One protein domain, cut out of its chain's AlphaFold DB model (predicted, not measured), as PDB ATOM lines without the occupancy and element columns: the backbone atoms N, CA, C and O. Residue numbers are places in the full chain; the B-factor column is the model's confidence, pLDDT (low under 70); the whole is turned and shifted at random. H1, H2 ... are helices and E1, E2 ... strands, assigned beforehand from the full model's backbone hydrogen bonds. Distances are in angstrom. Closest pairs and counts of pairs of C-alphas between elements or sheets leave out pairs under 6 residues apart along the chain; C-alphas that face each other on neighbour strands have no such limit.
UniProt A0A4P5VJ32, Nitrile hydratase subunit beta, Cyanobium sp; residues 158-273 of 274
ATOM      1  N   ASP A 158     196.240 135.354 167.461       85.00
ATOM      2  CA  ASP A 158     197.126 136.472 167.117       85.00
ATOM      3  C   ASP A 158     196.819 137.022 165.713       85.00
ATOM      4  O   ASP A 158     196.952 138.221 165.469       85.00
ATOM      5  N   GLN A 159     196.340 136.169 164.799       85.94
ATOM      6  CA  GLN A 159     195.912 136.569 163.449       85.94
ATOM      7  C   GLN A 159     194.470 137.094 163.429       85.94
ATOM      8  O   GLN A 159     194.144 138.033 162.700       85.94
ATOM      9  N   VAL A 160     193.582 136.483 164.217       89.50
ATOM     10  CA  VAL A 160     192.142 136.800 164.225       89.50
ATOM     11  C   VAL A 160     191.802 137.946 165.183       89.50
ATOM     12  O   VAL A 160     190.801 138.639 164.990       89.50
ATOM     13  N   GLY A 161     192.634 138.162 166.201       91.12
ATOM     14  CA  GLY A 161     192.537 139.220 167.203       91.12
ATOM     15  C   GLY A 161     192.081 138.738 168.583       91.12
ATOM     16  O   GLY A 161     192.446 139.347 169.585       91.12
ATOM     17  N   SER A 162     191.280 137.667 168.667       91.94
ATOM     18  CA  SER A 162     190.933 137.004 169.935       91.94
ATOM     19  C   SER A 162     190.229 135.661 169.724       91.94
ATOM     20  O   SER A 162     189.658 135.395 168.666       91.94
ATOM     21  N   ILE A 163     190.176 134.836 170.774       92.38
ATOM     22  CA  ILE A 163     189.392 133.586 170.793       92.38
ATOM     23  C   ILE A 163     187.896 133.862 170.608       92.38
ATOM     24  O   ILE A 163     187.197 133.123 169.917       92.38
ATOM     25  N   GLU A 164     187.396 134.954 171.188       93.25
ATOM     26  CA  GLU A 164     186.004 135.364 171.007       93.25
ATOM     27  C   GLU A 164     185.720 135.752 169.549       93.25
ATOM     28  O   GLU A 164     184.680 135.385 169.003       93.25
ATOM     29  N   ALA A 165     186.652 136.453 168.895       95.00
ATOM     30  CA  ALA A 165     186.527 136.815 167.488       95.00
ATOM     31  C   ALA A 165     186.510 135.577 166.579       95.00
ATOM     32  O   ALA A 165     185.700 135.539 165.654       95.00
ATOM     33  N   ILE A 166     187.310 134.546 166.881       95.56
ATOM     34  CA  ILE A 166     187.218 133.237 166.211       95.56
ATOM     35  C   ILE A 166     185.819 132.644 166.412       95.56
ATOM     36  O   ILE A 166     185.148 132.276 165.449       95.56
ATOM     37  N   GLY A 167     185.334 132.608 167.655       95.12
ATOM     38  CA  GLY A 167     184.021 132.048 167.975       95.12
ATOM     39  C   GLY A 167     182.852 132.767 167.289       95.12
ATOM     40  O   GLY A 167     181.857 132.129 166.943       95.12
ATOM     41  N   ARG A 168     182.962 134.078 167.042       93.88
ATOM     42  CA  ARG A 168     181.966 134.860 166.282       93.88
ATOM     43  C   ARG A 168     181.976 134.563 164.778       93.88
ATOM     44  O   ARG A 168     181.001 134.882 164.107       93.88
ATOM     45  N   ARG A 169     183.050 133.963 164.253       94.81
ATOM     46  CA  ARG A 169     183.208 133.564 162.842       94.81
ATOM     47  C   ARG A 169     182.865 132.090 162.587       94.81
ATOM     48  O   ARG A 169     183.152 131.587 161.505       94.81
ATOM     49  N   ALA A 170     182.247 131.418 163.561       96.44
ATOM     50  CA  ALA A 170     181.766 130.047 163.432       96.44
ATOM     51  C   ALA A 170     180.925 129.857 162.153       96.44
ATOM     52  O   ALA A 170     179.957 130.580 161.920       96.44
ATOM     53  N   ARG A 171     181.302 128.881 161.322       96.75
ATOM     54  CA  ARG A 171     180.764 128.673 159.967       96.75
ATOM     55  C   ARG A 171     179.457 127.892 159.935       96.75
ATOM     56  O   ARG A 171     178.706 128.019 158.971       96.75
ATOM     57  N   PHE A 172     179.197 127.088 160.961       98.19
ATOM     58  CA  PHE A 172     177.996 126.260 161.059       98.19
ATOM     59  C   PHE A 172     177.084 126.729 162.192       98.19
ATOM     60  O   PHE A 172     177.545 127.264 163.204       98.19
ATOM     61  N   LYS A 173     175.786 126.471 162.039       97.50
ATOM     62  CA  LYS A 173     174.740 126.727 163.037       97.50
ATOM     63  C   LYS A 173     173.942 125.458 163.336       97.50
ATOM     64  O   LYS A 173     173.945 124.500 162.567       97.50
ATOM     65  N   VAL A 174     173.240 125.458 164.468       98.44
ATOM     66  CA  VAL A 174     172.325 124.368 164.845       98.44
ATOM     67  C   VAL A 174     171.305 124.133 163.729       98.44
ATOM     68  O   VAL A 174     170.722 125.080 163.204       98.44
ATOM     69  N   GLY A 175     171.103 122.864 163.376       98.50
ATOM     70  CA  GLY A 175     170.241 122.439 162.275       98.50
ATOM     71  C   GLY A 175     170.956 122.265 160.934       98.50
ATOM     72  O   GLY A 175     170.410 121.581 160.070       98.50
ATOM     73  N   ASP A 176     172.172 122.797 160.760       98.81
ATOM     74  CA  ASP A 176     172.939 122.567 159.534       98.81
ATOM     75  C   ASP A 176     173.244 121.074 159.361       98.81
ATOM     76  O   ASP A 176     173.646 120.375 160.305       98.81
ATOM     77  N   ARG A 177     173.076 120.587 158.129       98.69
ATOM     78  CA  ARG A 177     173.589 119.285 157.714       98.69
ATOM     79  C   ARG A 177     175.064 119.415 157.385       98.69
ATOM     80  O   ARG A 177     175.468 120.320 156.661       98.69
ATOM     81  N   VAL A 178     175.859 118.488 157.891       98.81
ATOM     82  CA  VAL A 178     177.303 118.468 157.672       98.81
ATOM     83  C   VAL A 178     177.761 117.076 157.293       98.81
ATOM     84  O   VAL A 178     177.155 116.084 157.698       98.81
ATOM     85  N   ARG A 179     178.863 117.000 156.554       98.62
ATOM     86  CA  ARG A 179     179.624 115.766 156.382       98.62
ATOM     87  C   ARG A 179     180.940 115.885 157.125       98.62
ATOM     88  O   ARG A 179     181.576 116.939 157.124       98.62
ATOM     89  N   VAL A 180     181.359 114.798 157.763       98.50
ATOM     90  CA  VAL A 180     182.707 114.734 158.319       98.50
ATOM     91  C   VAL A 180     183.690 114.453 157.195       98.50
ATOM     92  O   VAL A 180     183.535 113.491 156.446       98.50
ATOM     93  N   LYS A 181     184.731 115.271 157.078       97.25
ATOM     94  CA  LYS A 181     185.751 115.113 156.043       97.25
ATOM     95  C   LYS A 181     186.480 113.766 156.191       97.25
ATOM     96  O   LYS A 181     186.811 113.375 157.315       97.25
ATOM     97  N   PRO A 182     186.805 113.077 155.082       94.56
ATOM     98  CA  PRO A 182     187.548 111.817 155.087       94.56
ATOM     99  C   PRO A 182     189.051 112.056 155.318       94.56
ATOM    100  O   PRO A 182     189.886 111.847 154.443       94.56
ATOM    101  N   ILE A 183     189.400 112.563 156.499       90.94
ATOM    102  CA  ILE A 183     190.770 112.942 156.855       90.94
ATOM    103  C   ILE A 183     191.563 111.744 157.381       90.94
ATOM    104  O   ILE A 183     191.061 110.940 158.161       90.94
ATOM    105  N   GLN A 184     192.831 111.642 156.998       89.38
ATOM    106  CA  GLN A 184     193.739 110.613 157.497       89.38
ATOM    107  C   GLN A 184     195.143 111.199 157.652       89.38
ATOM    108  O   GLN A 184     195.591 112.003 156.838       89.38
ATOM    109  N   GLY A 185     195.846 110.794 158.706       88.25
ATOM    110  CA  GLY A 185     197.202 111.263 158.975       88.25
ATOM    111  C   GLY A 185     197.835 110.571 160.174       88.25
ATOM    112  O   GLY A 185     197.165 109.862 160.926       88.25
ATOM    113  N   ASN A 186     199.134 110.791 160.372       87.31
ATOM    114  CA  ASN A 186     199.920 110.239 161.484       87.31
ATOM    115  C   ASN A 186     199.963 111.163 162.716       87.31
ATOM    116  O   ASN A 186     200.611 110.847 163.713       87.31
ATOM    117  N   TRP A 187     199.248 112.284 162.663       87.75
ATOM    118  CA  TRP A 187     199.068 113.241 163.754       87.75
ATOM    119  C   TRP A 187     197.910 112.854 164.693       87.75
ATOM    120  O   TRP A 187     197.084 111.996 164.366       87.75
ATOM    121  N   HIS A 188     197.888 113.468 165.878       92.00
ATOM    122  CA  HIS A 188     196.829 113.336 166.886       92.00
ATOM    123  C   HIS A 188     195.511 113.914 166.383       92.00
ATOM    124  O   HIS A 188     195.502 115.065 165.966       92.00
ATOM    125  N   THR A 189     194.399 113.184 166.483       93.81
ATOM    126  CA  THR A 189     193.083 113.722 166.113       93.81
ATOM    127  C   THR A 189     191.980 113.284 167.051       93.81
ATOM    128  O   THR A 189     192.063 112.242 167.705       93.81
ATOM    129  N   ARG A 190     190.910 114.074 167.104       94.31
ATOM    130  CA  ARG A 190     189.648 113.681 167.749       94.31
ATOM    131  C   ARG A 190     188.554 113.318 166.739       94.31
ATOM    132  O   ARG A 190     187.457 112.955 167.142       94.31
ATOM    133  N   CYS A 191     188.864 113.349 165.441       95.50
ATOM    134  CA  CYS A 191     187.986 112.871 164.379       95.50
ATOM    135  C   CYS A 191     188.182 111.359 164.172       95.50
ATOM    136  O   CYS A 191     189.084 110.909 163.453       95.50
ATOM    137  N   TYR A 192     187.364 110.568 164.865       93.56
ATOM    138  CA  TYR A 192     187.460 109.109 164.877       93.56
ATOM    139  C   TYR A 192     187.180 108.500 163.492       93.56
ATOM    140  O   TYR A 192     186.276 108.976 162.815       93.56
ATOM    141  N   PRO A 193     187.884 107.428 163.077       94.31
ATOM    142  CA  PRO A 193     187.715 106.824 161.752       94.31
ATOM    143  C   PRO A 193     186.274 106.461 161.383       94.31
ATOM    144  O   PRO A 193     185.850 106.763 160.274       94.31
ATOM    145  N   TYR A 194     185.519 105.886 162.323       94.25
ATOM    146  CA  TYR A 194     184.182 105.334 162.073       94.25
ATOM    147  C   TYR A 194     183.117 106.368 161.666       94.25
ATOM    148  O   TYR A 194     182.071 106.005 161.149       94.25
ATOM    149  N   ILE A 195     183.379 107.662 161.879       95.75
ATOM    150  CA  ILE A 195     182.458 108.745 161.498       95.75
ATOM    151  C   ILE A 195     182.930 109.552 160.294       95.75
ATOM    152  O   ILE A 195     182.236 110.466 159.853       95.75
ATOM    153  N   ARG A 196     184.119 109.262 159.759       95.88
ATOM    154  CA  ARG A 196     184.682 110.007 158.629       95.88
ATOM    155  C   ARG A 196     183.888 109.675 157.370       95.88
ATOM    156  O   ARG A 196     183.702 108.512 157.037       95.88
ATOM    157  N   GLY A 197     183.432 110.700 156.662       97.00
ATOM    158  CA  GLY A 197     182.533 110.566 155.516       97.00
ATOM    159  C   GLY A 197     181.051 110.466 155.889       97.00
ATOM    160  O   GLY A 197     180.212 110.665 155.012       97.00
ATOM    161  N   CYS A 198     180.707 110.228 157.160       97.69
ATOM    162  CA  CYS A 198     179.315 110.189 157.599       97.69
ATOM    163  C   CYS A 198     178.689 111.587 157.583       97.69
ATOM    164  O   CYS A 198     179.342 112.603 157.848       97.69
ATOM    165  N   GLU A 199     177.390 111.619 157.306       98.38
ATOM    166  CA  GLU A 199     176.582 112.830 157.358       98.38
ATOM    167  C   GLU A 199     175.829 112.914 158.683       98.38
ATOM    168  O   GLU A 199     175.294 111.925 159.184       98.38
ATOM    169  N   GLY A 200     175.774 114.114 159.246       98.38
ATOM    170  CA  GLY A 200     175.094 114.384 160.502       98.38
ATOM    171  C   GLY A 200     174.450 115.762 160.520       98.38
ATOM    172  O   GLY A 200     174.463 116.506 159.537       98.38
ATOM    173  N   THR A 201     173.872 116.107 161.664       98.81
ATOM    174  CA  THR A 201     173.238 117.410 161.888       98.81
ATOM    175  C   THR A 201     173.808 118.064 163.134       98.81
ATOM    176  O   THR A 201     173.837 117.438 164.199       98.81
ATOM    177  N   ILE A 202     174.199 119.334 163.023       98.81
ATOM    178  CA  ILE A 202     174.646 120.132 164.168       98.81
ATOM    179  C   ILE A 202     173.500 120.253 165.178       98.81
ATOM    180  O   ILE A 202     172.431 120.772 164.857       98.81
ATOM    181  N   GLN A 203     173.718 119.776 166.402       98.50
ATOM    182  CA  GLN A 203     172.777 119.903 167.520       98.50
ATOM    183  C   GLN A 203     173.146 121.058 168.445       98.50
ATOM    184  O   GLN A 203     172.265 121.716 168.987       98.50
ATOM    185  N   VAL A 204     174.446 121.296 168.635       97.56
ATOM    186  CA  VAL A 204     174.960 122.294 169.577       97.56
ATOM    187  C   VAL A 204     176.180 122.977 168.976       97.56
ATOM    188  O   VAL A 204     177.019 122.318 168.368       97.56
ATOM    189  N   TYR A 205     176.289 124.289 169.179       97.44
ATOM    190  CA  TYR A 205     177.548 125.019 169.079       97.44
ATOM    191  C   TYR A 205     177.973 125.416 170.492       97.44
ATOM    192  O   TYR A 205     177.247 126.148 171.163       97.44
ATOM    193  N   TYR A 206     179.126 124.929 170.946       94.56
ATOM    194  CA  TYR A 206     179.577 125.166 172.318       94.56
ATOM    195  C   TYR A 206     180.171 126.568 172.513       94.56
ATOM    196  O   TYR A 206     180.268 127.054 173.627       94.56
ATOM    197  N   GLY A 207     180.556 127.287 171.459       89.81
ATOM    198  CA  GLY A 207     181.359 128.497 171.641       89.81
ATOM    199  C   GLY A 207     182.792 128.176 172.071       89.81
ATOM    200  O   GLY A 207     183.174 127.014 172.228       89.81
ATOM    201  N   LEU A 208     183.600 129.223 172.236       92.12
ATOM    202  CA  LEU A 208     185.023 129.111 172.543       92.12
ATOM    203  C   LEU A 208     185.414 129.968 173.734       92.12
ATOM    204  O   LEU A 208     184.846 131.033 173.985       92.12
ATOM    205  N   SER A 209     186.430 129.500 174.443       84.88
ATOM    206  CA  SER A 209     187.082 130.248 175.508       84.88
ATOM    207  C   SER A 209     188.455 129.663 175.809       84.88
ATOM    208  O   SER A 209     188.766 128.537 175.412       84.88
ATOM    209  N   GLU A 210     189.270 130.445 176.512       80.25
ATOM    210  CA  GLU A 210     190.552 129.971 177.016       80.25
ATOM    211  C   GLU A 210     190.390 128.725 177.887       80.25
ATOM    212  O   GLU A 210     189.350 128.474 178.510       80.25
ATOM    213  N   GLU A 211     191.456 127.933 177.901       78.88
ATOM    214  CA  GLU A 211     191.562 126.738 178.719       78.88
ATOM    215  C   GLU A 211     191.414 127.098 180.200       78.88
ATOM    216  O   GLU A 211     192.169 127.905 180.745       78.88
ATOM    217  N   LYS A 212     190.443 126.471 180.861       77.25
ATOM    218  CA  LYS A 212     190.218 126.600 182.297       77.25
ATOM    219  C   LYS A 212     189.898 125.232 182.885       77.25
ATOM    220  O   LYS A 212     189.283 124.392 182.230       77.25
ATOM    221  N   PHE A 213     190.282 125.029 184.139       73.38
ATOM    222  CA  PHE A 213     189.867 123.864 184.916       73.38
ATOM    223  C   PHE A 213     188.636 124.223 185.740       73.38
ATOM    224  O   PHE A 213     188.609 125.273 186.381       73.38
ATOM    225  N   GLY A 214     187.630 123.355 185.744       76.81
ATOM    226  CA  GLY A 214     186.411 123.562 186.515       76.81
ATOM    227  C   GLY A 214     185.211 122.876 185.886       76.81
ATOM    228  O   GLY A 214     185.354 122.030 185.002       76.81
ATOM    229  N   GLU A 215     184.030 123.250 186.362       82.81
ATOM    230  CA  GLU A 215     182.769 122.776 185.806       82.81
ATOM    231  C   GLU A 215     182.544 123.324 184.393       82.81
ATOM    232  O   GLU A 215     182.978 124.426 184.041       82.81
ATOM    233  N   PHE A 216     181.859 122.523 183.581       84.88
ATOM    234  CA  PHE A 216     181.487 122.896 182.227       84.88
ATOM    235  C   PHE A 216     180.402 123.975 182.266       84.88
ATOM    236  O   PHE A 216     179.324 123.753 182.812       84.88
ATOM    237  N   ASP A 217     180.675 125.134 181.668       88.75
ATOM    238  CA  ASP A 217     179.757 126.282 181.652       88.75
ATOM    239  C   ASP A 217     178.961 126.404 180.339       88.75
ATOM    240  O   ASP A 217     178.341 127.434 180.073       88.75
ATOM    241  N   GLY A 218     179.003 125.366 179.502       86.19
ATOM    242  CA  GLY A 218     178.439 125.381 178.156       86.19
ATOM    243  C   GLY A 218     179.447 125.713 177.058       86.19
ATOM    244  O   GLY A 218     179.104 125.516 175.894       86.19
ATOM    245  N   ARG A 219     180.670 126.162 177.393       90.00
ATOM    246  CA  ARG A 219     181.721 126.490 176.419       90.00
ATOM    247  C   ARG A 219     182.823 125.460 176.320       90.00
ATOM    248  O   ARG A 219     183.219 124.831 177.298       90.00
ATOM    249  N   TYR A 220     183.367 125.314 175.112       90.06
ATOM    250  CA  TYR A 220     184.571 124.521 174.940       90.06
ATOM    251  C   TYR A 220     185.783 125.295 175.480       90.06
ATOM    252  O   TYR A 220     186.087 126.407 175.030       90.06
ATOM    253  N   HIS A 221     186.458 124.693 176.461       84.75
ATOM    254  CA  HIS A 221     187.645 125.224 177.131       84.75
ATOM    255  C   HIS A 221     188.863 124.406 176.728       84.75
ATOM    256  O   HIS A 221     189.220 123.427 177.383       84.75
ATOM    257  N   GLY A 222     189.507 124.790 175.637       85.19
ATOM    258  CA  GLY A 222     190.728 124.119 175.229       85.19
ATOM    259  C   GLY A 222     191.181 124.505 173.833       85.19
ATOM    260  O   GLY A 222     190.366 124.929 173.008       85.19
ATOM    261  N   PRO A 223     192.480 124.349 173.558       88.50
ATOM    262  CA  PRO A 223     193.008 124.550 172.225       88.50
ATOM    263  C   PRO A 223     192.586 123.416 171.270       88.50
ATOM    264  O   PRO A 223     192.117 122.355 171.686       88.50
ATOM    265  N   TYR A 224     192.770 123.641 169.971       91.31
ATOM    266  CA  TYR A 224     192.537 122.674 168.909       91.31
ATOM    267  C   TYR A 224     193.530 121.498 169.038       91.31
ATOM    268  O   TYR A 224     194.741 121.727 168.906       91.31
ATOM    269  N   PRO A 225     193.068 120.259 169.305       90.81
ATOM    270  CA  PRO A 225     193.935 119.151 169.719       90.81
ATOM    271  C   PRO A 225     195.038 118.805 168.716       90.81
ATOM    272  O   PRO A 225     196.176 118.553 169.109       90.81
ATOM    273  N   GLU A 226     194.715 118.830 167.425       89.44
ATOM    274  CA  GLU A 226     195.604 118.507 166.303       89.44
ATOM    275  C   GLU A 226     196.872 119.378 166.271       89.44
ATOM    276  O   GLU A 226     197.917 118.947 165.777       89.44
ATOM    277  N   VAL A 227     196.788 120.591 166.824       84.81
ATOM    278  CA  VAL A 227     197.910 121.532 166.954       84.81
ATOM    279  C   VAL A 227     198.477 121.509 168.375       84.81
ATOM    280  O   VAL A 227     199.695 121.447 168.566       84.81
ATOM    281  N   ALA A 228     197.603 121.494 169.385       84.25
ATOM    282  CA  ALA A 228     197.980 121.529 170.796       84.25
ATOM    283  C   ALA A 228     198.829 120.327 171.233       84.25
ATOM    284  O   ALA A 228     199.671 120.457 172.125       84.25
ATOM    285  N   CYS A 229     198.662 119.165 170.589       83.31
ATOM    286  CA  CYS A 229     199.422 117.953 170.897       83.31
ATOM    287  C   CYS A 229     200.937 118.103 170.709       83.31
ATOM    288  O   CYS A 229     201.713 117.327 171.263       83.31
ATOM    289  N   GLN A 230     201.359 119.100 169.929       75.25
ATOM    290  CA  GLN A 230     202.765 119.364 169.643       75.25
ATOM    291  C   GLN A 230     203.398 120.297 170.648       75.25
ATOM    292  O   GLN A 230     204.596 120.551 170.555       75.25
ATOM    293  N   SER A 231     202.604 120.832 171.575       70.81
ATOM    294  CA  SER A 231     203.115 121.648 172.663       70.81
ATOM    295  C   SER A 231     203.769 122.960 172.202       70.81
ATOM    296  O   SER A 231     204.431 123.606 173.003       70.81
ATOM    297  N   ARG A 232     203.608 123.378 170.936       68.75
ATOM    298  CA  ARG A 232     204.292 124.556 170.361       68.75
ATOM    299  C   ARG A 232     203.447 125.824 170.363       68.75
ATOM    300  O   ARG A 232     203.978 126.893 170.626       68.75
ATOM    301  N   GLN A 233     202.155 125.694 170.076       73.94
ATOM    302  CA  GLN A 233     201.229 126.817 169.940       73.94
ATOM    303  C   GLN A 233     199.804 126.386 170.301       73.94
ATOM    304  O   GLN A 233     199.489 125.191 170.292       73.94
ATOM    305  N   LYS A 234     198.941 127.357 170.613       80.62
ATOM    306  CA  LYS A 234     197.528 127.122 170.931       80.62
ATOM    307  C   LYS A 234     196.642 127.793 169.895       80.62
ATOM    308  O   LYS A 234     196.569 129.013 169.846       80.62
ATOM    309  N   PHE A 235     195.953 126.975 169.111       86.88
ATOM    310  CA  PHE A 235     194.891 127.418 168.211       86.88
ATOM    311  C   PHE A 235     193.537 127.116 168.811       86.88
ATOM    312  O   PHE A 235     193.439 126.259 169.683       86.88
ATOM    313  N   TYR A 236     192.497 127.788 168.341       91.81
ATOM    314  CA  TYR A 236     191.135 127.571 168.809       91.81
ATOM    315  C   TYR A 236     190.230 127.462 167.597       91.81
ATOM    316  O   TYR A 236     190.259 128.316 166.724       91.81
ATOM    317  N   ALA A 237     189.441 126.397 167.535       94.69
ATOM    318  CA  ALA A 237     188.520 126.161 166.436       94.69
ATOM    319  C   ALA A 237     187.136 125.828 167.007       94.69
ATOM    320  O   ALA A 237     187.083 125.064 167.975       94.69
ATOM    321  N   PRO A 238     186.036 126.382 166.452       96.88
ATOM    322  CA  PRO A 238     184.676 126.140 166.938       96.88
ATOM    323  C   PRO A 238     184.372 124.646 167.090       96.88
ATOM    324  O   PRO A 238     184.753 123.851 166.231       96.88
ATOM    325  N   VAL A 239     183.693 124.267 168.177       97.31
ATOM    326  CA  VAL A 239     183.323 122.872 168.473       97.31
ATOM    327  C   VAL A 239     181.813 122.713 168.435       97.31
ATOM    328  O   VAL A 239     181.075 123.523 169.007       97.31
ATOM    329  N   TYR A 240     181.369 121.644 167.785       98.19
ATOM    330  CA  TYR A 240     179.966 121.344 167.566       98.19
ATOM    331  C   TYR A 240     179.620 119.941 168.040       98.19
ATOM    332  O   TYR A 240     180.327 118.992 167.710       98.19
ATOM    333  N   GLY A 241     178.490 119.808 168.729       98.12
ATOM    334  CA  GLY A 241     177.861 118.511 168.952       98.12
ATOM    335  C   GLY A 241     177.111 118.106 167.688       98.12
ATOM    336  O   GLY A 241     176.147 118.774 167.303       98.12
ATOM    337  N   VAL A 242     177.547 117.038 167.024       98.75
ATOM    338  CA  VAL A 242     176.978 116.546 165.763       98.75
ATOM    339  C   VAL A 242     176.297 115.206 165.996       98.75
ATOM    340  O   VAL A 242     176.880 114.296 166.588       98.75
ATOM    341  N   ARG A 243     175.056 115.083 165.518       98.75
ATOM    342  CA  ARG A 243     174.247 113.870 165.649       98.75
ATOM    343  C   ARG A 243     174.192 113.094 164.337       98.75
ATOM    344  O   ARG A 243     173.841 113.662 163.305       98.75
ATOM    345  N   PHE A 244     174.445 111.792 164.422       98.56
ATOM    346  CA  PHE A 244     174.474 110.833 163.316       98.56
ATOM    347  C   PHE A 244     173.469 109.709 163.564       98.56
ATOM    348  O   PHE A 244     173.321 109.251 164.704       98.56
ATOM    349  N   ARG A 245     172.792 109.228 162.516       97.81
ATOM    350  CA  ARG A 245     171.981 108.007 162.632       97.81
ATOM    351  C   ARG A 245     172.906 106.802 162.702       97.81
ATOM    352  O   ARG A 245     173.798 106.669 161.872       97.81
ATOM    353  N   GLY A 246     172.648 105.884 163.630       97.06
ATOM    354  CA  GLY A 246     173.438 104.661 163.771       97.06
ATOM    355  C   GLY A 246     173.484 103.846 162.480       97.06
ATOM    356  O   GLY A 246     174.537 103.333 162.132       97.06
ATOM    357  N   VAL A 247     172.383 103.794 161.721       97.19
ATOM    358  CA  VAL A 247     172.317 103.067 160.440       97.19
ATOM    359  C   VAL A 247     173.215 103.649 159.345       97.19
ATOM    360  O   VAL A 247     173.652 102.893 158.484       97.19
ATOM    361  N   ASP A 248     173.506 104.953 159.385       95.81
ATOM    362  CA  ASP A 248     174.399 105.614 158.420       95.81
ATOM    363  C   ASP A 248     175.876 105.439 158.805       95.81
ATOM    364  O   ASP A 248     176.756 105.580 157.961       95.81
ATOM    365  N   VAL A 249     176.139 105.145 160.081       96.25
ATOM    366  CA  VAL A 249     177.482 104.917 160.623       96.25
ATOM    367  C   VAL A 249     177.855 103.435 160.517       96.25
ATOM    368  O   VAL A 249     178.845 103.085 159.890       96.25
ATOM    369  N   PHE A 250     177.022 102.550 161.067       95.38
ATOM    370  CA  PHE A 250     177.321 101.121 161.233       95.38
ATOM    371  C   PHE A 250     176.659 100.218 160.175       95.38
ATOM    372  O   PHE A 250     176.915  99.014 160.132       95.38
ATOM    373  N   GLY A 251     175.791 100.777 159.325       94.81
ATOM    374  CA  GLY A 251     175.009 100.041 158.329       94.81
ATOM    375  C   GLY A 251     173.752  99.383 158.910       94.81
ATOM    376  O   GLY A 251     173.786  98.749 159.958       94.81
ATOM    377  N   ALA A 252     172.624  99.481 158.197       95.94
ATOM    378  CA  ALA A 252     171.297  99.084 158.693       95.94
ATOM    379  C   ALA A 252     171.165  97.624 159.179       95.94
ATOM    380  O   ALA A 252     170.283  97.330 159.978       95.94
ATOM    381  N   ALA A 253     172.027  96.715 158.715       95.81
ATOM    382  CA  ALA A 253     172.015  95.312 159.131       95.81
ATOM    383  C   ALA A 253     172.652  95.067 160.513       95.81
ATOM    384  O   ALA A 253     172.432  94.009 161.097       95.81
ATOM    385  N   ASN A 254     173.438  96.016 161.036       93.12
ATOM    386  CA  ASN A 254     174.323  95.787 162.183       93.12
ATOM    387  C   ASN A 254     173.883  96.509 163.467       93.12
ATOM    388  O   ASN A 254     174.553  96.403 164.493       93.12
ATOM    389  N   VAL A 255     172.795  97.282 163.427       95.31
ATOM    390  CA  VAL A 255     172.434  98.227 164.493       95.31
ATOM    391  C   VAL A 255     170.920  98.433 164.586       95.31
ATOM    392  O   VAL A 255     170.215  98.365 163.582       95.31
ATOM    393  N   ASP A 256     170.413  98.717 165.793       96.69
ATOM    394  CA  ASP A 256     169.019  99.143 165.993       96.69
ATOM    395  C   ASP A 256     168.744 100.422 165.172       96.69
ATOM    396  O   ASP A 256     169.458 101.417 165.340       96.69
ATOM    397  N   PRO A 257     167.701 100.457 164.322       96.44
ATOM    398  CA  PRO A 257     167.391 101.618 163.483       96.44
ATOM    399  C   PRO A 257     167.108 102.912 164.264       96.44
ATOM    400  O   PRO A 257     167.091 103.993 163.677       96.44
ATOM    401  N   ARG A 258     166.889 102.826 165.579       97.25
ATOM    402  CA  ARG A 258     166.673 103.966 166.478       97.25
ATOM    403  C   ARG A 258     167.957 104.464 167.143       97.25
ATOM    404  O   ARG A 258     167.886 105.433 167.898       97.25
ATOM    405  N   LEU A 259     169.108 103.820 166.918       97.56
ATOM    406  CA  LEU A 259     170.377 104.263 167.493       97.56
ATOM    407  C   LEU A 259     170.786 105.616 166.904       97.56
ATOM    408  O   LEU A 259     170.750 105.825 165.690       97.56
ATOM    409  N   TRP A 260     171.257 106.502 167.775       97.81
ATOM    410  CA  TRP A 260     171.905 107.754 167.406       97.81
ATOM    411  C   TRP A 260     173.283 107.828 168.051       97.81
ATOM    412  O   TRP A 260     173.454 107.431 169.203       97.81
ATOM    413  N   VAL A 261     174.245 108.382 167.320       97.06
ATOM    414  CA  VAL A 261     175.587 108.678 167.826       97.06
ATOM    415  C   VAL A 261     175.744 110.191 167.876       97.06
ATOM    416  O   VAL A 261     175.404 110.878 166.915       97.06
ATOM    417  N   ASN A 262     176.239 110.717 168.994       97.69
ATOM    418  CA  ASN A 262     176.559 112.134 169.140       97.69
ATOM    419  C   ASN A 262     178.060 112.261 169.388       97.69
ATOM    420  O   ASN A 262     178.592 111.566 170.255       97.69
ATOM    421  N   LEU A 263     178.730 113.123 168.626       97.06
ATOM    422  CA  LEU A 263     180.145 113.424 168.817       97.06
ATOM    423  C   LEU A 263     180.389 114.922 168.797       97.06
ATOM    424  O   LEU A 263     179.791 115.640 167.998       97.06
ATOM    425  N   ASP A 264     181.360 115.342 169.595       97.06
ATOM    426  CA  ASP A 264     181.928 116.677 169.507       97.06
ATOM    427  C   ASP A 264     182.998 116.693 168.415       97.06
ATOM    428  O   ASP A 264     183.984 115.951 168.474       97.06
ATOM    429  N   LEU A 265     182.788 117.528 167.399       97.81
ATOM    430  CA  LEU A 265     183.680 117.688 166.256       97.81
ATOM    431  C   LEU A 265     184.062 119.156 166.098       97.81
ATOM    432  O   LEU A 265     183.252 120.059 166.313       97.81
ATOM    433  N   TRP A 266     185.306 119.395 165.699       97.38
ATOM    434  CA  TRP A 266     185.784 120.743 165.439       97.38
ATOM    435  C   TRP A 266     185.402 121.172 164.027       97.38
ATOM    436  O   TRP A 266     185.356 120.362 163.102       97.38
ATOM    437  N   GLU A 267     185.207 122.472 163.840       97.62
ATOM    438  CA  GLU A 267     184.868 123.085 162.558       97.62
ATOM    439  C   GLU A 267     185.734 122.618 161.372       97.62
ATOM    440  O   GLU A 267     185.186 122.381 160.292       97.62
ATOM    441  N   PRO A 268     187.064 122.430 161.513       96.12
ATOM    442  CA  PRO A 268     187.899 121.959 160.419       96.12
ATOM    443  C   PRO A 268     187.598 120.526 159.978       96.12
ATOM    444  O   PRO A 268     187.902 120.184 158.833       96.12
ATOM    445  N   HIS A 269     186.989 119.701 160.839       97.75
ATOM    446  CA  HIS A 269     186.587 118.327 160.525       97.75
ATOM    447  C   HIS A 269     185.343 118.259 159.637       97.75
ATOM    448  O   HIS A 269     185.063 117.195 159.094       97.75
ATOM    449  N   LEU A 270     184.604 119.358 159.479       98.44
ATOM    450  CA  LEU A 270     183.274 119.363 158.875       98.44
ATOM    451  C   LEU A 270     183.239 120.141 157.555       98.44
ATOM    452  O   LEU A 270     183.989 121.101 157.344       98.44
ATOM    453  N   GLU A 271     182.338 119.729 156.672       98.00
ATOM    454  CA  GLU A 271     181.898 120.476 155.495       98.00
ATOM    455  C   GLU A 271     180.374 120.645 155.528       98.00
ATOM    456  O   GLU A 271     179.658 119.738 155.956       98.00
ATOM    457  N   LEU A 272     179.882 121.815 155.107       98.25
ATOM    458  CA  LEU A 272     178.447 122.087 155.020       98.25
ATOM    459  C   LEU A 272     177.848 121.297 153.855       98.25
ATOM    460  O   LEU A 272     178.423 121.274 152.765       98.25
ATOM    461  N   LEU A 273     176.687 120.692 154.076       97.44
ATOM    462  CA  LEU A 273     175.892 120.072 153.023       97.44
ATOM    463  C   LEU A 273     174.767 121.012 152.559       97.44
ATOM    464  O   LEU A 273     174.319 121.840 153.355       97.44
TER     465      LEU A 273
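What this domain is: This is residues 158 to 273 of the 274 residues of the protein "Nitrile hydratase subunit beta" of Cyanobium sp (UniProt A0A4P5VJ32). With little regular structure, the domain is one strongly twisted antiparallel sheet, order E4 E3 E2 E1 E5, among long loops, with short helices H1 and H3 near opposite ends of its long axis. The 116 printed residues, 43 in named elements, hold H1 E1 E2 H2 E3 H3 E4 E5, class mixed. The whole is compact, radius of gyration of the C-alphas 15.0 A, yet elongated, 48 by 31 by 29 A.

How they stand to each other: H1, residues 163 to 168, is not on the sheet. E1, 177 to 180, and E2, 199 to 205, form a hairpin, N 178 and O 200 2.9 A apart. H2, 225 to 228, is not on the sheet. E3, 239 to 245, is antiparallel to E2, N 243 and O 201 3.0 A apart. H3, 246 to 250, only grazes the sheet. E4, 260 to 266, is antiparallel to E3, N 263 and O 242 3.0 A apart. E5, 270 to 272, is antiparallel to E1, N 179 and O 271 2.9 A apart. Each O i to N i+4 pair of H1 and H3 is within hydrogen-bond range; H2 is too short for one.

Where its parts are: C-alpha 163 is at (189.392, 133.586, 170.793), C-alpha 272 at (178.447, 122.087, 155.020). E3 measures 19.6 A.

The domain as a whole: The printed part has no cut. Links E1 to E2 and E2 to H2 are long. Residue 232 is under 70 in pLDDT.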